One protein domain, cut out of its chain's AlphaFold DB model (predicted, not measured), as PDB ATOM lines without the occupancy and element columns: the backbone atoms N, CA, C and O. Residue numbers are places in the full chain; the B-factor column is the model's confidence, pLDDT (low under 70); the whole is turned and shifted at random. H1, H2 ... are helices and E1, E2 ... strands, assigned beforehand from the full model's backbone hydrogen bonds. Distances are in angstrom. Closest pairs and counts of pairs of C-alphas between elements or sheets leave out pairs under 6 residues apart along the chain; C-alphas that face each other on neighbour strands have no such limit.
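What this domain is: This is residues 233 to 239 and 287 to 424 of the 697 residues of the protein "T9SS type A sorting domain-containing protein" of Flavobacteriaceae bacterium (UniProt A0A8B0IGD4). A strongly twisted sheet of five strands makes a wall, and a smaller sheet of three strands stands over its E2 and E10 part, loosely and only partly face to face with it. The short helices H1 and H2 are on one face of the large sheet, and the E6 and E7 hairpin sticks out as an arm. The large sheet runs E2, E10, E5, E8, E9 and the small one E1, E11, E4, both antiparallel throughout. The printed part has 145 residues, with named elements in the order E1 E2 E3 E4 H1 E5 E6 E7 E8 E9 H2 E10 E11; it is mostly strand, with under half of its residues in these elements. It is compact, with a radius of gyration of the C-alphas of 16.1 A and spans of 45 by 39 by 30 A.

How they stand to each other: Begin at E1, residues 233 to 236, antiparallel to E11, residues 408 to 412; N 234 and O 410 are 2.9 A apart, within hydrogen-bond range. Beyond E11 find E4, residues 310 to 312, antiparallel at 163 degrees, with N 311 and O 409 at 2.9 A. The closest C-alphas of E1 and E2, residues 287 to 291, are those of Leu 236 and His 288, 7.2 A apart. From edge strand E2, the large sheet goes to E10, residues 387 to 395 (N 288 and O 390, 2.9 A), and E5, residues 328 to 335 (N 331 and O 391, 2.9 A). Next come E8, residues 358 to 365 (N 332 and O 361, 3.0 A), and E9, residues 371 to 375, its hairpin partner (N 362 and O 374, 2.9 A). H1, residues 320 to 323, is on this sheet at a height of 6.4 A and only grazes the small one. H2, residues 377 to 380, is on the same face at 6.1 A; its Ala 379 and Phe 359 of E8 have C-alphas 5.1 A apart. Both helices are too short for an O i to N i+4 pair; each has its one O i to N i+3 pair within range. E3, residues 297 to 299, pairs with no named strand. The hairpin E6, residues 341 to 344, and E7, residues 348 to 351, has N 342 and O 350 at 2.9 A.

Where its parts are: Find C-alpha 233, where E1 begins, at (9.028, -61.292, -93.362). E2 is 13.4 A long, E5 22.7 A, E8 22.5 A and E9 13.7 A. E10, 23.6 A, begins at C-alpha 387, (7.161, -46.191, -86.953). E11, 13.1 A, ends at C-alpha 412, (3.197, -58.374, -92.619).

The domain as a whole: The farthest C-alphas, of Ser 345 and Ala 368, are 52.3 A apart. Residues 240 to 286 are not printed; C-alphas 239 and 287 are 11.0 A apart. Of the links printed whole, E10 to E11 is long. Mean pLDDT of the printed part is 84.3; 18 residues are under 70, among them 351 to 357.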
ATOM      1  N   SER A 233       8.632 -60.516 -94.535       92.56
ATOM      2  CA  SER A 233       9.028 -61.292 -93.362       92.56
ATOM      3  C   SER A 233      10.428 -60.902 -92.903       92.56
ATOM      4  O   SER A 233      11.339 -60.789 -93.726       92.56
ATOM      5  N   ILE A 234      10.594 -60.684 -91.602       92.75
ATOM      6  CA  ILE A 234      11.879 -60.361 -90.979       92.75
ATOM      7  C   ILE A 234      12.035 -61.110 -89.658       92.75
ATOM      8  O   ILE A 234      11.109 -61.160 -88.849       92.75
ATOM      9  N   GLU A 235      13.233 -61.638 -89.440       92.75
ATOM     10  CA  GLU A 235      13.660 -62.176 -88.154       92.75
ATOM     11  C   GLU A 235      14.226 -61.035 -87.299       92.75
ATOM     12  O   GLU A 235      15.034 -60.221 -87.756       92.75
ATOM     13  N   LEU A 236      13.791 -60.963 -86.048       91.88
ATOM     14  CA  LEU A 236      14.192 -59.952 -85.089       91.88
ATOM     15  C   LEU A 236      14.895 -60.599 -83.907       91.88
ATOM     16  O   LEU A 236      14.370 -61.504 -83.259       91.88
ATOM     17  N   TYR A 237      16.060 -60.060 -83.593       89.38
ATOM     18  CA  TYR A 237      16.877 -60.444 -82.461       89.38
ATOM     19  C   TYR A 237      17.726 -59.239 -82.074       89.38
ATOM     20  O   TYR A 237      18.141 -58.499 -82.963       89.38
ATOM     21  N   SER A 238      17.992 -59.042 -80.783       89.56
ATOM     22  CA  SER A 238      18.873 -57.969 -80.316       89.56
ATOM     23  C   SER A 238      20.219 -58.477 -79.836       89.56
ATOM     24  O   SER A 238      20.325 -59.396 -79.025       89.56
ATOM     25  N   GLY A 239      21.265 -57.801 -80.276       90.06
ATOM     26  CA  GLY A 239      22.639 -58.054 -79.881       90.06
ATOM     27  C   GLY A 239      23.416 -56.757 -79.718       90.06
ATOM     28  O   GLY A 239      22.899 -55.657 -79.901       90.06
ATOM     29  N   ILE A 287      13.577 -54.482 -77.226       90.69
ATOM     30  CA  ILE A 287      12.827 -53.401 -77.856       90.69
ATOM     31  C   ILE A 287      13.213 -53.365 -79.328       90.69
ATOM     32  O   ILE A 287      14.246 -52.804 -79.696       90.69
ATOM     33  N   HIS A 288      12.369 -53.941 -80.175       93.50
ATOM     34  CA  HIS A 288      12.562 -53.903 -81.619       93.50
ATOM     35  C   HIS A 288      11.881 -52.672 -82.206       93.50
ATOM     36  O   HIS A 288      10.771 -52.316 -81.804       93.50
ATOM     37  N   ARG A 289      12.543 -52.010 -83.160       93.38
ATOM     38  CA  ARG A 289      12.026 -50.799 -83.818       93.38
ATOM     39  C   ARG A 289      11.741 -51.105 -85.279       93.38
ATOM     40  O   ARG A 289      12.637 -51.543 -85.998       93.38
ATOM     41  N   LEU A 290      10.509 -50.850 -85.704       96.44
ATOM     42  CA  LEU A 290      10.004 -51.169 -87.036       96.44
ATOM     43  C   LEU A 290       9.233 -49.987 -87.627       96.44
ATOM     44  O   LEU A 290       8.940 -48.992 -86.960       96.44
ATOM     45  N   ALA A 291       8.917 -50.099 -88.906       96.38
ATOM     46  CA  ALA A 291       8.253 -49.090 -89.710       96.38
ATOM     47  C   ALA A 291       7.017 -49.680 -90.394       96.38
ATOM     48  O   ALA A 291       6.978 -50.881 -90.653       96.38
ATOM     49  N   ASN A 292       6.017 -48.845 -90.703       97.12
ATOM     50  CA  ASN A 292       4.943 -49.270 -91.599       97.12
ATOM     51  C   ASN A 292       5.499 -49.406 -93.031       97.12
ATOM     52  O   ASN A 292       5.900 -48.391 -93.614       97.12
ATOM     53  N   PRO A 293       5.504 -50.621 -93.610       97.06
ATOM     54  CA  PRO A 293       6.071 -50.843 -94.930       97.06
ATOM     55  C   PRO A 293       5.128 -50.471 -96.080       97.06
ATOM     56  O   PRO A 293       5.551 -50.491 -97.232       97.06
ATOM     57  N   PHE A 294       3.864 -50.142 -95.808       97.56
ATOM     58  CA  PHE A 294       2.829 -49.996 -96.827       97.56
ATOM     59  C   PHE A 294       2.407 -48.539 -97.051       97.56
ATOM     60  O   PHE A 294       2.510 -47.668 -96.187       97.56
ATOM     61  N   THR A 295       1.859 -48.270 -98.238       96.94
ATOM     62  CA  THR A 295       1.254 -46.973 -98.606       96.94
ATOM     63  C   THR A 295      -0.156 -46.769 -98.027       96.94
ATOM     64  O   THR A 295      -0.849 -45.809 -98.379       96.94
ATOM     65  N   SER A 296      -0.591 -47.678 -97.157       96.69
ATOM     66  CA  SER A 296      -1.838 -47.664 -96.392       96.69
ATOM     67  C   SER A 296      -1.535 -47.790 -94.902       96.69
ATOM     68  O   SER A 296      -0.397 -48.043 -94.511       96.69
ATOM     69  N   ASN A 297      -2.551 -47.650 -94.057       95.69
ATOM     70  CA  ASN A 297      -2.395 -47.957 -92.644       95.69
ATOM     71  C   ASN A 297      -2.129 -49.451 -92.422       95.69
ATOM     72  O   ASN A 297      -2.532 -50.304 -93.223       95.69
ATOM     73  N   LEU A 298      -1.456 -49.733 -91.312       94.75
ATOM     74  CA  LEU A 298      -1.148 -51.062 -90.813       94.75
ATOM     75  C   LEU A 298      -1.912 -51.297 -89.507       94.75
ATOM     76  O   LEU A 298      -1.763 -50.523 -88.562       94.75
ATOM     77  N   ASP A 299      -2.715 -52.353 -89.475       92.88
ATOM     78  CA  ASP A 299      -3.454 -52.822 -88.305       92.88
ATOM     79  C   ASP A 299      -2.684 -53.965 -87.632       92.88
ATOM     80  O   ASP A 299      -2.451 -55.017 -88.230       92.88
ATOM     81  N   LEU A 300      -2.271 -53.742 -86.384       92.75
ATOM     82  CA  LEU A 300      -1.527 -54.701 -85.563       92.75
ATOM     83  C   LEU A 300      -2.400 -55.374 -84.491       92.75
ATOM     84  O   LEU A 300      -1.876 -56.098 -83.642       92.75
ATOM     85  N   SER A 301      -3.713 -55.130 -84.499       87.25
ATOM     86  CA  SER A 301      -4.624 -55.568 -83.439       87.25
ATOM     87  C   SER A 301      -4.932 -57.071 -83.461       87.25
ATOM     88  O   SER A 301      -5.192 -57.648 -82.400       87.25
ATOM     89  N   ASP A 302      -4.877 -57.721 -84.630       82.94
ATOM     90  CA  ASP A 302      -5.090 -59.167 -84.758       82.94
ATOM     91  C   ASP A 302      -3.781 -59.942 -84.552       82.94
ATOM     92  O   ASP A 302      -2.892 -59.975 -85.401       82.94
ATOM     93  N   ILE A 303      -3.686 -60.594 -83.399       81.12
ATOM     94  CA  ILE A 303      -2.542 -61.408 -82.965       81.12
ATOM     95  C   ILE A 303      -2.920 -62.890 -82.843       81.12
ATOM     96  O   ILE A 303      -2.396 -63.619 -81.990       81.12
ATOM     97  N   SER A 304      -3.881 -63.340 -83.660       71.06
ATOM     98  CA  SER A 304      -4.465 -64.669 -83.487       71.06
ATOM     99  C   SER A 304      -3.619 -65.796 -83.977       71.06
ATOM    100  O   SER A 304      -2.835 -65.647 -84.898       71.06
ATOM    101  N   ARG A 305      -3.846 -66.988 -83.421       65.69
ATOM    102  CA  ARG A 305      -3.197 -68.210 -83.911       65.69
ATOM    103  C   ARG A 305      -3.298 -68.372 -85.437       65.69
ATOM    104  O   ARG A 305      -2.420 -68.983 -86.024       65.69
ATOM    105  N   THR A 306      -4.329 -67.817 -86.076       67.88
ATOM    106  CA  THR A 306      -4.547 -67.884 -87.531       67.88
ATOM    107  C   THR A 306      -4.142 -66.629 -88.315       67.88
ATOM    108  O   THR A 306      -3.949 -66.721 -89.530       67.88
ATOM    109  N   ASN A 307      -4.031 -65.462 -87.669       75.12
ATOM    110  CA  ASN A 307      -3.760 -64.176 -88.336       75.12
ATOM    111  C   ASN A 307      -2.621 -63.362 -87.707       75.12
ATOM    112  O   ASN A 307      -2.392 -62.233 -88.139       75.12
ATOM    113  N   SER A 308      -1.908 -63.916 -86.725       86.31
ATOM    114  CA  SER A 308      -0.806 -63.235 -86.060       86.31
ATOM    115  C   SER A 308       0.238 -62.842 -87.088       86.31
ATOM    116  O   SER A 308       0.613 -63.617 -87.970       86.31
ATOM    117  N   TRP A 309       0.708 -61.617 -86.941       91.62
ATOM    118  CA  TRP A 309       1.806 -61.069 -87.713       91.62
ATOM    119  C   TRP A 309       3.151 -61.237 -86.997       91.62
ATOM    120  O   TRP A 309       4.180 -60.900 -87.567       91.62
ATOM    121  N   ILE A 310       3.159 -61.748 -85.760       92.38
ATOM    122  CA  ILE A 310       4.373 -61.996 -84.976       92.38
ATOM    123  C   ILE A 310       4.371 -63.391 -84.342       92.38
ATOM    124  O   ILE A 310       3.336 -63.872 -83.865       92.38
ATOM    125  N   TYR A 311       5.544 -64.021 -84.318       90.69
ATOM    126  CA  TYR A 311       5.799 -65.345 -83.751       90.69
ATOM    127  C   TYR A 311       7.112 -65.338 -82.963       90.69
ATOM    128  O   TYR A 311       8.000 -64.545 -83.263       90.69
ATOM    129  N   PHE A 312       7.249 -66.209 -81.961       87.94
ATOM    130  CA  PHE A 312       8.416 -66.241 -81.070       87.94
ATOM    131  C   PHE A 312       9.203 -67.546 -81.174       87.94
ATOM    132  O   PHE A 312       8.625 -68.626 -81.300       87.94
ATOM    133  N   SER A 313      10.529 -67.453 -81.057       72.94
ATOM    134  CA  SER A 313      11.434 -68.615 -81.098       72.94
ATOM    135  C   SER A 313      11.383 -69.410 -82.419       72.94
ATOM    136  O   SER A 313      11.591 -70.620 -82.405       72.94
ATOM    137  N   ASP A 314      11.085 -68.743 -83.536       62.66
ATOM    138  CA  ASP A 314      11.018 -69.280 -84.910       62.66
ATOM    139  C   ASP A 314      10.020 -70.420 -85.151       62.66
ATOM    140  O   ASP A 314      10.173 -71.235 -86.066       62.66
ATOM    141  N   VAL A 315       8.973 -70.511 -84.325       63.75
ATOM    142  CA  VAL A 315       7.914 -71.512 -84.498       63.75
ATOM    143  C   VAL A 315       6.571 -70.814 -84.663       63.75
ATOM    144  O   VAL A 315       6.113 -70.099 -83.774       63.75
ATOM    145  N   SER A 316       5.876 -71.087 -85.770       66.69
ATOM    146  CA  SER A 316       4.577 -70.475 -86.096       66.69
ATOM    147  C   SER A 316       3.455 -70.781 -85.090       66.69
ATOM    148  O   SER A 316       2.403 -70.148 -85.105       66.69
ATOM    149  N   THR A 317       3.650 -71.728 -84.171       73.44
ATOM    150  CA  THR A 317       2.702 -72.005 -83.081       73.44
ATOM    151  C   THR A 317       2.844 -71.042 -81.902       73.44
ATOM    152  O   THR A 317       1.893 -70.864 -81.136       73.44
ATOM    153  N   ASN A 318       3.998 -70.389 -81.764       85.81
ATOM    154  CA  ASN A 318       4.319 -69.481 -80.667       85.81
ATOM    155  C   ASN A 318       3.819 -68.065 -80.971       85.81
ATOM    156  O   ASN A 318       4.587 -67.114 -81.062       85.81
ATOM    157  N   THR A 319       2.510 -67.930 -81.157       87.00
ATOM    158  CA  THR A 319       1.846 -66.617 -81.248       87.00
ATOM    159  C   THR A 319       1.796 -65.926 -79.887       87.00
ATOM    160  O   THR A 319       1.872 -66.621 -78.870       87.00
ATOM    161  N   PRO A 320       1.580 -64.597 -79.821       88.12
ATOM    162  CA  PRO A 320       1.529 -63.884 -78.547       88.12
ATOM    163  C   PRO A 320       0.557 -64.463 -77.531       88.12
ATOM    164  O   PRO A 320       0.892 -64.582 -76.359       88.12
ATOM    165  N   THR A 321      -0.612 -64.901 -77.990       83.06
ATOM    166  CA  THR A 321      -1.605 -65.549 -77.127       83.06
ATOM    167  C   THR A 321      -1.123 -66.897 -76.595       83.06
ATOM    168  O   THR A 321      -1.351 -67.218 -75.439       83.06
ATOM    169  N   ALA A 322      -0.408 -67.689 -77.398       84.50
ATOM    170  CA  ALA A 322       0.087 -68.996 -76.972       84.50
ATOM    171  C   ALA A 322       1.210 -68.908 -75.924       84.50
ATOM    172  O   ALA A 322       1.359 -69.825 -75.118       84.50
ATOM    173  N   VAL A 323       1.992 -67.827 -75.941       86.62
ATOM    174  CA  VAL A 323       3.185 -67.668 -75.092       86.62
ATOM    175  C   VAL A 323       2.972 -66.751 -73.883       86.62
ATOM    176  O   VAL A 323       3.861 -66.665 -73.034       86.62
ATOM    177  N   TYR A 324       1.815 -66.086 -73.798       86.75
ATOM    178  CA  TYR A 324       1.530 -65.017 -72.836       86.75
ATOM    179  C   TYR A 324       1.743 -65.424 -71.369       86.75
ATOM    180  O   TYR A 324       2.379 -64.697 -70.605       86.75
ATOM    181  N   ASP A 325       1.220 -66.588 -70.971       83.06
ATOM    182  CA  ASP A 325       1.210 -67.003 -69.561       83.06
ATOM    183  C   ASP A 325       2.581 -67.489 -69.072       83.06
ATOM    184  O   ASP A 325       2.905 -67.349 -67.894       83.06
ATOM    185  N   ASN A 326       3.402 -68.037 -69.974       85.31
ATOM    186  CA  ASN A 326       4.590 -68.802 -69.589       85.31
ATOM    187  C   ASN A 326       5.906 -68.157 -70.028       85.31
ATOM    188  O   ASN A 326       6.886 -68.252 -69.291       85.31
ATOM    189  N   LEU A 327       5.952 -67.513 -71.200       85.38
ATOM    190  CA  LEU A 327       7.209 -67.158 -71.864       85.38
ATOM    191  C   LEU A 327       7.431 -65.646 -71.945       85.38
ATOM    192  O   LEU A 327       8.469 -65.183 -71.468       85.38
ATOM    193  N   ILE A 328       6.487 -64.862 -72.475       89.44
ATOM    194  CA  ILE A 328       6.669 -63.406 -72.604       89.44
ATOM    195  C   ILE A 328       5.384 -62.609 -72.449       89.44
ATOM    196  O   ILE A 328       4.305 -63.046 -72.835       89.44
ATOM    197  N   ARG A 329       5.549 -61.360 -72.012       89.25
ATOM    198  CA  ARG A 329       4.567 -60.293 -72.212       89.25
ATOM    199  C   ARG A 329       5.187 -59.200 -73.058       89.25
ATOM    200  O   ARG A 329       6.374 -58.895 -72.915       89.25
ATOM    201  N   PHE A 330       4.374 -58.606 -73.918       89.94
ATOM    202  CA  PHE A 330       4.826 -57.553 -74.808       89.94
ATOM    203  C   PHE A 330       3.790 -56.444 -74.934       89.94
ATOM    204  O   PHE A 330       2.597 -56.633 -74.680       89.94
ATOM    205  N   ARG A 331       4.281 -55.275 -75.324       91.88
ATOM    206  CA  ARG A 331       3.466 -54.131 -75.708       91.88
ATOM    207  C   ARG A 331       3.899 -53.630 -77.071       91.88
ATOM    208  O   ARG A 331       5.057 -53.789 -77.468       91.88
ATOM    209  N   ILE A 332       2.971 -52.969 -77.738       94.12
ATOM    210  CA  ILE A 332       3.252 -52.189 -78.935       94.12
ATOM    211  C   ILE A 332       3.164 -50.739 -78.521       94.12
ATOM    212  O   ILE A 332       2.201 -50.343 -77.863       94.12
ATOM    213  N   PHE A 333       4.160 -49.945 -78.885       91.38
ATOM    214  CA  PHE A 333       4.059 -48.513 -78.680       91.38
ATOM    215  C   PHE A 333       4.551 -47.731 -79.881       91.38
ATOM    216  O   PHE A 333       5.386 -48.191 -80.660       91.38
ATOM    217  N   LYS A 334       4.032 -46.516 -80.021       88.75
ATOM    218  CA  LYS A 334       4.493 -45.560 -81.020       88.75
ATOM    219  C   LYS A 334       4.757 -44.208 -80.385       88.75
ATOM    220  O   LYS A 334       4.162 -43.844 -79.371       88.75
ATOM    221  N   LEU A 335       5.684 -43.485 -80.995       81.81
ATOM    222  CA  LEU A 335       6.019 -42.124 -80.598       81.81
ATOM    223  C   LEU A 335       5.068 -41.154 -81.290       81.81
ATOM    224  O   LEU A 335       4.612 -41.416 -82.405       81.81
ATOM    225  N   ALA A 336       4.796 -40.025 -80.644       73.06
ATOM    226  CA  ALA A 336       4.069 -38.943 -81.282       73.06
ATOM    227  C   ALA A 336       4.796 -38.421 -82.532       73.06
ATOM    228  O   ALA A 336       6.021 -38.485 -82.657       73.06
ATOM    229  N   ASN A 337       4.018 -37.880 -83.468       69.12
ATOM    230  CA  ASN A 337       4.523 -37.395 -84.753       69.12
ATOM    231  C   ASN A 337       5.469 -36.184 -84.635       69.12
ATOM    232  O   ASN A 337       6.219 -35.904 -85.569       69.12
ATOM    233  N   ASP A 338       5.430 -35.467 -83.512       66.69
ATOM    234  CA  ASP A 338       6.291 -34.330 -83.173       66.69
ATOM    235  C   ASP A 338       7.498 -34.718 -82.299       66.69
ATOM    236  O   ASP A 338       8.230 -33.835 -81.851       66.69
ATOM    237  N   PHE A 339       7.742 -36.017 -82.080       75.06
ATOM    238  CA  PHE A 339       8.889 -36.487 -81.308       75.06
ATOM    239  C   PHE A 339      10.207 -35.969 -81.902       75.06
ATOM    240  O   PHE A 339      10.546 -36.234 -83.060       75.06
ATOM    241  N   SER A 340      10.963 -35.235 -81.087       75.38
ATOM    242  CA  SER A 340      12.213 -34.585 -81.467       75.38
ATOM    243  C   SER A 340      13.421 -35.376 -80.981       75.38
ATOM    244  O   SER A 340      13.520 -35.743 -79.809       75.38
ATOM    245  N   ILE A 341      14.381 -35.591 -81.880       83.12
ATOM    246  CA  ILE A 341      15.720 -36.063 -81.530       83.12
ATOM    247  C   ILE A 341      16.686 -34.908 -81.763       83.12
ATOM    248  O   ILE A 341      16.771 -34.367 -82.865       83.12
ATOM    249  N   THR A 342      17.407 -34.541 -80.713       85.25
ATOM    250  CA  THR A 342      18.525 -33.590 -80.746       85.25
ATOM    251  C   THR A 342      19.779 -34.319 -80.300       85.25
ATOM    252  O   THR A 342      19.679 -35.225 -79.478       85.25
ATOM    253  N   TRP A 343      20.943 -33.952 -80.819       82.94
ATOM    254  CA  TRP A 343      22.202 -34.611 -80.481       82.94
ATOM    255  C   TRP A 343      23.235 -33.591 -80.018       82.94
ATOM    256  O   TRP A 343      23.394 -32.526 -80.615       82.94
ATOM    257  N   ASN A 344      23.996 -33.934 -78.983       78.44
ATOM    258  CA  ASN A 344      25.228 -33.223 -78.661       78.44
ATOM    259  C   ASN A 344      26.319 -34.186 -78.188       78.44
ATOM    260  O   ASN A 344      26.044 -35.271 -77.683       78.44
ATOM    261  N   SER A 345      27.573 -33.758 -78.311       73.56
ATOM    262  CA  SER A 345      28.742 -34.592 -78.022       73.56
ATOM    263  C   SER A 345      28.866 -35.041 -76.566       73.56
ATOM    264  O   SER A 345      29.579 -36.000 -76.299       73.56
ATOM    265  N   ASN A 346      28.226 -34.343 -75.624       75.19
ATOM    266  CA  ASN A 346      28.364 -34.628 -74.195       75.19
ATOM    267  C   ASN A 346      27.325 -35.645 -73.713       75.19
ATOM    268  O   ASN A 346      27.629 -36.461 -72.849       75.19
ATOM    269  N   ASN A 347      26.110 -35.588 -74.268       70.19
ATOM    270  CA  ASN A 347      24.954 -36.338 -73.772       70.19
ATOM    271  C   ASN A 347      24.380 -37.321 -74.809       70.19
ATOM    272  O   ASN A 347      23.405 -38.008 -74.506       70.19
ATOM    273  N   GLY A 348      24.935 -37.358 -76.026       78.88
ATOM    274  CA  GLY A 348      24.383 -38.117 -77.144       78.88
ATOM    275  C   GLY A 348      23.051 -37.548 -77.635       78.88
ATOM    276  O   GLY A 348      22.822 -36.335 -77.606       78.88
ATOM    277  N   ASN A 349      22.168 -38.441 -78.077       79.69
ATOM    278  CA  ASN A 349      20.782 -38.149 -78.405       79.69
ATOM    279  C   ASN A 349      19.983 -37.815 -77.137       79.69
ATOM    280  O   ASN A 349      19.712 -38.656 -76.279       79.69
ATOM    281  N   THR A 350      19.524 -36.573 -77.073       71.94
ATOM    282  CA  THR A 350      18.497 -36.103 -76.154       71.94
ATOM    283  C   THR A 350      17.162 -36.017 -76.881       71.94
ATOM    284  O   THR A 350      17.037 -35.361 -77.919       71.94
ATOM    285  N   SER A 351      16.134 -36.644 -76.316       65.69
ATOM    286  CA  SER A 351      14.752 -36.400 -76.720       65.69
ATOM    287  C   SER A 351      14.211 -35.209 -75.938       65.69
ATOM    288  O   SER A 351      14.163 -35.248 -74.710       65.69
ATOM    289  N   THR A 352      13.814 -34.151 -76.635       50.84
ATOM    290  CA  THR A 352      13.278 -32.920 -76.033       50.84
ATOM    291  C   THR A 352      11.868 -32.674 -76.552       50.84
ATOM    292  O   THR A 352      11.579 -31.643 -77.153       50.84
ATOM    293  N   SER A 353      10.965 -33.641 -76.392       44.75
ATOM    294  CA  SER A 353       9.569 -33.371 -76.727       44.75
ATOM    295  C   SER A 353       8.926 -32.581 -75.589       44.75
ATOM    296  O   SER A 353       8.963 -33.014 -74.436       44.75
ATOM    297  N   THR A 354       8.262 -31.474 -75.912       42.81
ATOM    298  CA  THR A 354       7.291 -30.831 -75.007       42.81
ATOM    299  C   THR A 354       6.103 -31.751 -74.698       42.81
ATOM    300  O   THR A 354       5.465 -31.576 -73.664       42.81
ATOM    301  N   ASN A 355       5.863 -32.746 -75.566       48.25
ATOM    302  CA  ASN A 355       4.859 -33.802 -75.455       48.25
ATOM    303  C   ASN A 355       5.558 -35.174 -75.522       48.25
ATOM    304  O   ASN A 355       5.807 -35.699 -76.603       48.25
ATOM    305  N   THR A 356       5.898 -35.777 -74.382       51.12
ATOM    306  CA  THR A 356       6.502 -37.128 -74.300       51.12
ATOM    307  C   THR A 356       5.495 -38.254 -74.553       51.12
ATOM    308  O   THR A 356       5.711 -39.387 -74.127       51.12
ATOM    309  N   THR A 357       4.388 -37.958 -75.239       60.38
ATOM    310  CA  THR A 357       3.279 -38.887 -75.454       60.38
ATOM    311  C   THR A 357       3.737 -40.059 -76.312       60.38
ATOM    312  O   THR A 357       3.886 -39.957 -77.531       60.38
ATOM    313  N   SER A 358       3.951 -41.188 -75.653       74.50
ATOM    314  CA  SER A 358       3.958 -42.507 -76.263       74.50
ATOM    315  C   SER A 358       2.550 -43.086 -76.176       74.50
ATOM    316  O   SER A 358       1.923 -43.085 -75.115       74.50
ATOM    317  N   PHE A 359       2.042 -43.603 -77.288       85.19
ATOM    318  CA  PHE A 359       0.827 -44.411 -77.272       85.19
ATOM    319  C   PHE A 359       1.265 -45.852 -77.087       85.19
ATOM    320  O   PHE A 359       2.073 -46.326 -77.881       85.19
ATOM    321  N   SER A 360       0.775 -46.531 -76.051       89.62
ATOM    322  CA  SER A 360       1.129 -47.926 -75.757       89.62
ATOM    323  C   SER A 360      -0.123 -48.784 -75.649       89.62
ATOM    324  O   SER A 360      -1.037 -48.414 -74.915       89.62
ATOM    325  N   ALA A 361      -0.128 -49.933 -76.320       92.38
ATOM    326  CA  ALA A 361      -1.128 -50.982 -76.177       92.38
ATOM    327  C   ALA A 361      -0.491 -52.230 -75.556       92.38
ATOM    328  O   ALA A 361       0.549 -52.707 -76.020       92.38
ATOM    329  N   TYR A 362      -1.122 -52.756 -74.510       91.44
ATOM    330  CA  TYR A 362      -0.656 -53.904 -73.740       91.44
ATOM    331  C   TYR A 362      -1.572 -55.092 -73.991       91.44
ATOM    332  O   TYR A 362      -2.793 -54.974 -73.859       91.44
ATOM    333  N   LEU A 363      -0.988 -56.238 -74.335       88.38
ATOM    334  CA  LEU A 363      -1.746 -57.478 -74.371       88.38
ATOM    335  C   LEU A 363      -2.012 -57.930 -72.935       88.38
ATOM    336  O   LEU A 363      -1.091 -57.947 -72.122       88.38
ATOM    337  N   ASN A 364      -3.249 -58.314 -72.643       83.88
ATOM    338  CA  ASN A 364      -3.659 -58.895 -71.371       83.88
ATOM    339  C   ASN A 364      -4.444 -60.188 -71.596       83.88
ATOM    340  O   ASN A 364      -4.914 -60.453 -72.705       83.88
ATOM    341  N   SER A 365      -4.587 -60.983 -70.537       80.25
ATOM    342  CA  SER A 365      -5.446 -62.164 -70.505       80.25
ATOM    343  C   SER A 365      -6.364 -62.133 -69.288       80.25
ATOM    344  O   SER A 365      -6.028 -61.545 -68.259       80.25
ATOM    345  N   ASN A 366      -7.530 -62.761 -69.411       74.12
ATOM    346  CA  ASN A 366      -8.353 -63.111 -68.262       74.12
ATOM    347  C   ASN A 366      -8.028 -64.532 -67.768       74.12
ATOM    348  O   ASN A 366      -7.334 -65.308 -68.429       74.12
ATOM    349  N   THR A 367      -8.589 -64.902 -66.618       67.38
ATOM    350  CA  THR A 367      -8.424 -66.226 -65.993       67.38
ATOM    351  C   THR A 367      -8.947 -67.393 -66.844       67.38
ATOM    352  O   THR A 367      -8.567 -68.536 -66.602       67.38
ATOM    353  N   ALA A 368      -9.770 -67.125 -67.865       64.19
ATOM    354  CA  ALA A 368     -10.326 -68.111 -68.792       64.19
ATOM    355  C   ALA A 368      -9.522 -68.264 -70.103       64.19
ATOM    356  O   ALA A 368      -9.987 -68.923 -71.035       64.19
ATOM    357  N   GLY A 369      -8.335 -67.650 -70.216       68.00
ATOM    358  CA  GLY A 369      -7.495 -67.749 -71.418       68.00
ATOM    359  C   GLY A 369      -8.027 -66.955 -72.618       68.00
ATOM    360  O   GLY A 369      -7.756 -67.295 -73.771       68.00
ATOM    361  N   THR A 370      -8.815 -65.906 -72.363       74.19
ATOM    362  CA  THR A 370      -9.206 -64.909 -73.369       74.19
ATOM    363  C   THR A 370      -8.269 -63.720 -73.303       74.19
ATOM    364  O   THR A 370      -7.983 -63.216 -72.221       74.19
ATOM    365  N   TYR A 371      -7.808 -63.273 -74.468       78.75
ATOM    366  CA  TYR A 371      -6.820 -62.211 -74.598       78.75
ATOM    367  C   TYR A 371      -7.463 -60.939 -75.131       78.75
ATOM    368  O   TYR A 371      -8.324 -61.019 -76.002       78.75
ATOM    369  N   PHE A 372      -7.036 -59.785 -74.634       80.06
ATOM    370  CA  PHE A 372      -7.567 -58.483 -75.032       80.06
ATOM    371  C   PHE A 372      -6.499 -57.396 -74.893       80.06
ATOM    372  O   PHE A 372      -5.515 -57.550 -74.167       80.06
ATOM    373  N   TRP A 373      -6.689 -56.287 -75.602       88.25
ATOM    374  CA  TRP A 373      -5.795 -55.135 -75.536       88.25
ATOM    375  C   TRP A 373      -6.264 -54.130 -74.482       88.25
ATOM    376  O   TRP A 373      -7.460 -53.870 -74.370       88.25
ATOM    377  N   THR A 374      -5.319 -53.522 -73.765       89.81
ATOM    378  CA  THR A 374      -5.538 -52.341 -72.911       89.81
ATOM    379  C   THR A 374      -4.576 -51.219 -73.299       89.81
ATOM    380  O   THR A 374      -3.612 -51.442 -74.036       89.81
ATOM    381  N   GLY A 375      -4.819 -50.002 -72.817       91.88
ATOM    382  CA  GLY A 375      -4.036 -48.824 -73.189       91.88
ATOM    383  C   GLY A 375      -4.572 -48.148 -74.453       91.88
ATOM    384  O   GLY A 375      -5.772 -48.164 -74.715       91.88
ATOM    385  N   SER A 376      -3.706 -47.531 -75.250       90.19
ATOM    386  CA  SER A 376      -4.136 -46.714 -76.387       90.19
ATOM    387  C   SER A 376      -4.226 -47.514 -77.685       90.19
ATOM    388  O   SER A 376      -3.217 -47.998 -78.201       90.19
ATOM    389  N   ALA A 377      -5.423 -47.580 -78.272       87.88
ATOM    390  CA  ALA A 377      -5.650 -48.234 -79.562       87.88
ATOM    391  C   ALA A 377      -4.880 -47.577 -80.719       87.88
ATOM    392  O   ALA A 377      -4.542 -48.239 -81.698       87.88
ATOM    393  N   GLU A 378      -4.527 -46.297 -80.581       88.00
ATOM    394  CA  GLU A 378      -3.706 -45.554 -81.542       88.00
ATOM    395  C   GLU A 378      -2.325 -46.215 -81.727       88.00
ATOM    396  O   GLU A 378      -1.741 -46.126 -82.803       88.00
ATOM    397  N   ALA A 379      -1.817 -46.953 -80.730       92.06
ATOM    398  CA  ALA A 379      -0.572 -47.720 -80.840       92.06
ATOM    399  C   ALA A 379      -0.659 -48.923 -81.796       92.06
ATOM    400  O   ALA A 379       0.369 -49.375 -82.294       92.06
ATOM    401  N   LEU A 380      -1.866 -49.438 -82.049       92.12
ATOM    402  CA  LEU A 380      -2.118 -50.612 -82.894       92.12
ATOM    403  C   LEU A 380      -2.408 -50.246 -84.353       92.12
ATOM    404  O   LEU A 380      -2.560 -51.139 -85.181       92.12
ATOM    405  N   LEU A 381      -2.517 -48.953 -84.663       92.12
ATOM    406  CA  LEU A 381      -2.767 -48.450 -86.007       92.12
ATOM    407  C   LEU A 381      -1.602 -47.560 -86.443       92.12
ATOM    408  O   LEU A 381      -1.448 -46.432 -85.964       92.12
ATOM    409  N   ILE A 382      -0.767 -48.077 -87.343       94.62
ATOM    410  CA  ILE A 382       0.450 -47.393 -87.795       94.62
ATOM    411  C   ILE A 382       0.196 -46.784 -89.169       94.62
ATOM    412  O   ILE A 382      -0.060 -47.497 -90.141       94.62
ATOM    413  N   LYS A 383       0.255 -45.456 -89.274       94.12
ATOM    414  CA  LYS A 383      -0.029 -44.744 -90.532       94.12
ATOM    415  C   LYS A 383       1.183 -44.788 -91.477       94.12
ATOM    416  O   LYS A 383       2.296 -45.069 -91.025       94.12
ATOM    417  N   PRO A 384       1.025 -44.531 -92.789       93.50
ATOM    418  CA  PRO A 384       2.167 -44.357 -93.679       93.50
ATOM    419  C   PRO A 384       3.152 -43.334 -93.109       93.50
ATOM    420  O   PRO A 384       2.742 -42.326 -92.535       93.50
ATOM    421  N   TYR A 385       4.449 -43.597 -93.276       93.56
ATOM    422  CA  TYR A 385       5.550 -42.830 -92.682       93.56
ATOM    423  C   TYR A 385       5.718 -42.915 -91.154       93.56
ATOM    424  O   TYR A 385       6.725 -42.403 -90.651       93.56
ATOM    425  N   GLU A 386       4.813 -43.574 -90.425       93.94
ATOM    426  CA  GLU A 386       4.953 -43.812 -88.985       93.94
ATOM    427  C   GLU A 386       5.772 -45.075 -88.680       93.94
ATOM    428  O   GLU A 386       5.897 -46.005 -89.480       93.94
ATOM    429  N   THR A 387       6.339 -45.095 -87.477       94.38
ATOM    430  CA  THR A 387       7.161 -46.191 -86.953       94.38
ATOM    431  C   THR A 387       6.597 -46.663 -85.627       94.38
ATOM    432  O   THR A 387       5.984 -45.873 -84.906       94.38
ATOM    433  N   PHE A 388       6.863 -47.911 -85.274       95.38
ATOM    434  CA  PHE A 388       6.387 -48.518 -84.041       95.38
ATOM    435  C   PHE A 388       7.480 -49.351 -83.382       95.38
ATOM    436  O   PHE A 388       8.533 -49.633 -83.959       95.38
ATOM    437  N   PHE A 389       7.222 -49.703 -82.134       94.12
ATOM    438  CA  PHE A 389       8.110 -50.469 -81.289       94.12
ATOM    439  C   PHE A 389       7.378 -51.695 -80.778       94.12
ATOM    440  O   PHE A 389       6.188 -51.629 -80.465       94.12
ATOM    441  N   ILE A 390       8.122 -52.783 -80.646       94.31
ATOM    442  CA  ILE A 390       7.685 -53.993 -79.963       94.31
ATOM    443  C   ILE A 390       8.588 -54.144 -78.748       94.31
ATOM    444  O   ILE A 390       9.798 -54.294 -78.905       94.31
ATOM    445  N   ASP A 391       8.012 -54.048 -77.554       91.69
ATOM    446  CA  ASP A 391       8.747 -54.098 -76.289       91.69
ATOM    447  C   ASP A 391       8.315 -55.307 -75.463       91.69
ATOM    448  O   ASP A 391       7.170 -55.381 -75.007       91.69
ATOM    449  N   TYR A 392       9.241 -56.248 -75.273       90.81
ATOM    450  CA  TYR A 392       9.059 -57.453 -74.465       90.81
ATOM    451  C   TYR A 392       9.492 -57.175 -73.024       90.81
ATOM    452  O   TYR A 392      10.588 -57.527 -72.574       90.81
ATOM    453  N   TYR A 393       8.606 -56.503 -72.294       85.38
ATOM    454  CA  TYR A 393       8.881 -55.993 -70.953       85.38
ATOM    455  C   TYR A 393       8.933 -57.086 -69.872       85.38
ATOM    456  O   TYR A 393       9.498 -56.859 -68.801       85.38
ATOM    457  N   ALA A 394       8.380 -58.274 -70.135       87.81
ATOM    458  CA  ALA A 394       8.499 -59.429 -69.250       87.81
ATOM    459  C   ALA A 394       8.906 -60.667 -70.051       87.81
ATOM    460  O   ALA A 394       8.242 -61.027 -71.018       87.81
ATOM    461  N   VAL A 395       9.988 -61.321 -69.622       87.81
ATOM    462  CA  VAL A 395      10.538 -62.519 -70.267       87.81
ATOM    463  C   VAL A 395      10.847 -63.567 -69.208       87.81
ATOM    464  O   VAL A 395      11.640 -63.317 -68.292       87.81
ATOM    465  N   ASN A 396      10.266 -64.754 -69.357       89.94
ATOM    466  CA  ASN A 396      10.630 -65.921 -68.577       89.94
ATOM    467  C   ASN A 396      11.796 -66.655 -69.243       89.94
ATOM    468  O   ASN A 396      11.661 -67.292 -70.285       89.94
ATOM    469  N   ARG A 397      12.959 -66.583 -68.599       88.06
ATOM    470  CA  ARG A 397      14.199 -67.174 -69.104       88.06
ATOM    471  C   ARG A 397      14.124 -68.699 -69.242       88.06
ATOM    472  O   ARG A 397      14.766 -69.224 -70.145       88.06
ATOM    473  N   SER A 398      13.426 -69.410 -68.348       89.50
ATOM    474  CA  SER A 398      13.374 -70.882 -68.421       89.50
ATOM    475  C   SER A 398      12.634 -71.344 -69.668       89.50
ATOM    476  O   SER A 398      13.116 -72.230 -70.364       89.50
ATOM    477  N   GLU A 399      11.518 -70.684 -69.972       88.31
ATOM    478  CA  GLU A 399      10.682 -71.004 -71.128       88.31
ATOM    479  C   GLU A 399      11.290 -70.476 -72.432       88.31
ATOM    480  O   GLU A 399      11.164 -71.107 -73.475       88.31
ATOM    481  N   ASN A 400      12.032 -69.367 -72.380       87.31
ATOM    482  CA  ASN A 400      12.751 -68.807 -73.525       87.31
ATOM    483  C   ASN A 400      14.129 -69.471 -73.736       87.31
ATOM    484  O   ASN A 400      15.142 -68.791 -73.886       87.31
ATOM    485  N   GLY A 401      14.207 -70.803 -73.656       85.38
ATOM    486  CA  GLY A 401      15.421 -71.567 -73.984       85.38
ATOM    487  C   GLY A 401      16.672 -71.225 -73.159       85.38
ATOM    488  O   GLY A 401      17.791 -71.469 -73.602       85.38
ATOM    489  N   GLY A 402      16.518 -70.630 -71.974       86.75
ATOM    490  CA  GLY A 402      17.637 -70.190 -71.140       86.75
ATOM    491  C   GLY A 402      18.216 -68.814 -71.495       86.75
ATOM    492  O   GLY A 402      19.172 -68.395 -70.828       86.75
ATOM    493  N   THR A 403      17.638 -68.081 -72.455       86.69
ATOM    494  CA  THR A 403      18.069 -66.727 -72.855       86.69
ATOM    495  C   THR A 403      17.110 -65.630 -72.369       86.69
ATOM    496  O   THR A 403      15.941 -65.855 -72.049       86.69
ATOM    497  N   ARG A 404      17.643 -64.410 -72.237       87.31
ATOM    498  CA  ARG A 404      16.893 -63.193 -71.880       87.31
ATOM    499  C   ARG A 404      16.518 -62.344 -73.087       87.31
ATOM    500  O   ARG A 404      15.703 -61.436 -72.926       87.31
ATOM    501  N   THR A 405      17.126 -62.613 -74.233       89.19
ATOM    502  CA  THR A 405      16.858 -61.906 -75.479       89.19
ATOM    503  C   THR A 405      15.737 -62.617 -76.215       89.19
ATOM    504  O   THR A 405      15.701 -63.849 -76.268       89.19
ATOM    505  N   ILE A 406      14.805 -61.848 -76.764       89.81
ATOM    506  CA  ILE A 406      13.709 -62.396 -77.555       89.81
ATOM    507  C   ILE A 406      14.115 -62.504 -79.015       89.81
ATOM    508  O   ILE A 406      14.555 -61.533 -79.627       89.81
ATOM    509  N   LYS A 407      13.899 -63.698 -79.566       90.38
ATOM    510  CA  LYS A 407      13.879 -63.938 -81.001       90.38
ATOM    511  C   LYS A 407      12.432 -63.956 -81.486       90.38
ATOM    512  O   LYS A 407      11.610 -64.675 -80.907       90.38
ATOM    513  N   ALA A 408      12.119 -63.161 -82.502       92.06
ATOM    514  CA  ALA A 408      10.772 -63.055 -83.045       92.06
ATOM    515  C   ALA A 408      10.773 -62.949 -84.569       92.06
ATOM    516  O   ALA A 408      11.548 -62.180 -85.122       92.06
ATOM    517  N   ASP A 409       9.843 -63.630 -85.224       92.31
ATOM    518  CA  ASP A 409       9.567 -63.461 -86.648       92.31
ATOM    519  C   ASP A 409       8.363 -62.549 -86.831       92.31
ATOM    520  O   ASP A 409       7.312 -62.767 -86.225       92.31
ATOM    521  N   VAL A 410       8.508 -61.539 -87.683       93.62
ATOM    522  CA  VAL A 410       7.424 -60.633 -88.065       93.62
ATOM    523  C   VAL A 410       7.091 -60.834 -89.534       93.62
ATOM    524  O   VAL A 410       7.962 -60.659 -90.380       93.62
ATOM    525  N   THR A 411       5.824 -61.129 -89.826       93.00
ATOM    526  CA  THR A 411       5.268 -61.270 -91.176       93.00
ATOM    527  C   THR A 411       4.091 -60.315 -91.358       93.00
ATOM    528  O   THR A 411       3.068 -60.447 -90.689       93.00
ATOM    529  N   LEU A 412       4.223 -59.365 -92.284       94.62
ATOM    530  CA  LEU A 412       3.197 -58.374 -92.619       94.62
ATOM    531  C   LEU A 412       2.767 -58.544 -94.077       94.62
ATOM    532  O   LEU A 412       3.619 -58.575 -94.963       94.62
ATOM    533  N   GLY A 413       1.457 -58.595 -94.318       92.69
ATOM    534  CA  GLY A 413       0.879 -58.809 -95.649       92.69
ATOM    535  C   GLY A 413      -0.495 -58.167 -95.830       92.69
ATOM    536  O   GLY A 413      -0.892 -57.295 -95.051       92.69
ATOM    537  N   ASP A 414      -1.261 -58.613 -96.835       90.81
ATOM    538  CA  ASP A 414      -2.613 -58.090 -97.123       90.81
ATOM    539  C   ASP A 414      -3.557 -58.139 -95.907       90.81
ATOM    540  O   ASP A 414      -4.450 -57.300 -95.795       90.81
ATOM    541  N   LYS A 415      -3.351 -59.081 -94.975       88.00
ATOM    542  CA  LYS A 415      -4.159 -59.218 -93.752       88.00
ATOM    543  C   LYS A 415      -4.039 -58.028 -92.796       88.00
ATOM    544  O   LYS A 415      -4.995 -57.749 -92.083       88.00
ATOM    545  N   GLN A 416      -2.887 -57.356 -92.761       91.44
ATOM    546  CA  GLN A 416      -2.638 -56.226 -91.859       91.44
ATOM    547  C   GLN A 416      -2.844 -54.869 -92.545       91.44
ATOM    548  O   GLN A 416      -2.892 -53.838 -91.876       91.44
ATOM    549  N   LYS A 417      -2.976 -54.825 -93.876       93.56
ATOM    550  CA  LYS A 417      -3.255 -53.576 -94.596       93.56
ATOM    551  C   LYS A 417      -4.694 -53.142 -94.334       93.56
ATOM    552  O   LYS A 417      -5.636 -53.893 -94.576       93.56
ATOM    553  N   THR A 418      -4.880 -51.897 -93.912       91.88
ATOM    554  CA  THR A 418      -6.209 -51.350 -93.639       91.88
ATOM    555  C   THR A 418      -6.376 -49.940 -94.188       91.88
ATOM    556  O   THR A 418      -5.417 -49.194 -94.376       91.88
ATOM    557  N   PHE A 419      -7.631 -49.568 -94.436       92.19
ATOM    558  CA  PHE A 419      -8.024 -48.187 -94.709       92.19
ATOM    559  C   PHE A 419      -8.571 -47.466 -93.476       92.19
ATOM    560  O   PHE A 419      -8.839 -46.263 -93.547       92.19
ATOM    561  N   ILE A 420      -8.765 -48.188 -92.370       87.31
ATOM    562  CA  ILE A 420      -9.254 -47.641 -91.104       87.31
ATOM    563  C   ILE A 420      -8.263 -46.581 -90.629       87.31
ATOM    564  O   ILE A 420      -7.074 -46.861 -90.552       87.31
ATOM    565  N   LYS A 421      -8.740 -45.366 -90.338       85.56
ATOM    566  CA  LYS A 421      -7.918 -44.232 -89.858       85.56
ATOM    567  C   LYS A 421      -7.965 -44.049 -88.343       85.56
ATOM    568  O   LYS A 421      -7.074 -43.415 -87.788       85.56
ATOM    569  N   GLU A 422      -8.992 -44.610 -87.723       83.38
ATOM    570  CA  GLU A 422      -9.227 -44.677 -86.288       83.38
ATOM    571  C   GLU A 422     -10.178 -45.847 -86.014       83.38
ATOM    572  O   GLU A 422     -11.026 -46.166 -86.854       83.38
ATOM    573  N   TYR A 423     -10.072 -46.471 -84.846       79.00
ATOM    574  CA  TYR A 423     -11.043 -47.470 -84.411       79.00
ATOM    575  C   TYR A 423     -12.313 -46.768 -83.901       79.00
ATOM    576  O   TYR A 423     -12.439 -46.440 -82.720       79.00
ATOM    577  N   ALA A 424     -13.237 -46.469 -84.816       63.81
ATOM    578  CA  ALA A 424     -14.553 -45.927 -84.484       63.81
ATOM    579  C   ALA A 424     -15.452 -47.050 -83.936       63.81
ATOM    580  O   ALA A 424     -15.522 -48.122 -84.539       63.81
TER     581      ALA A 424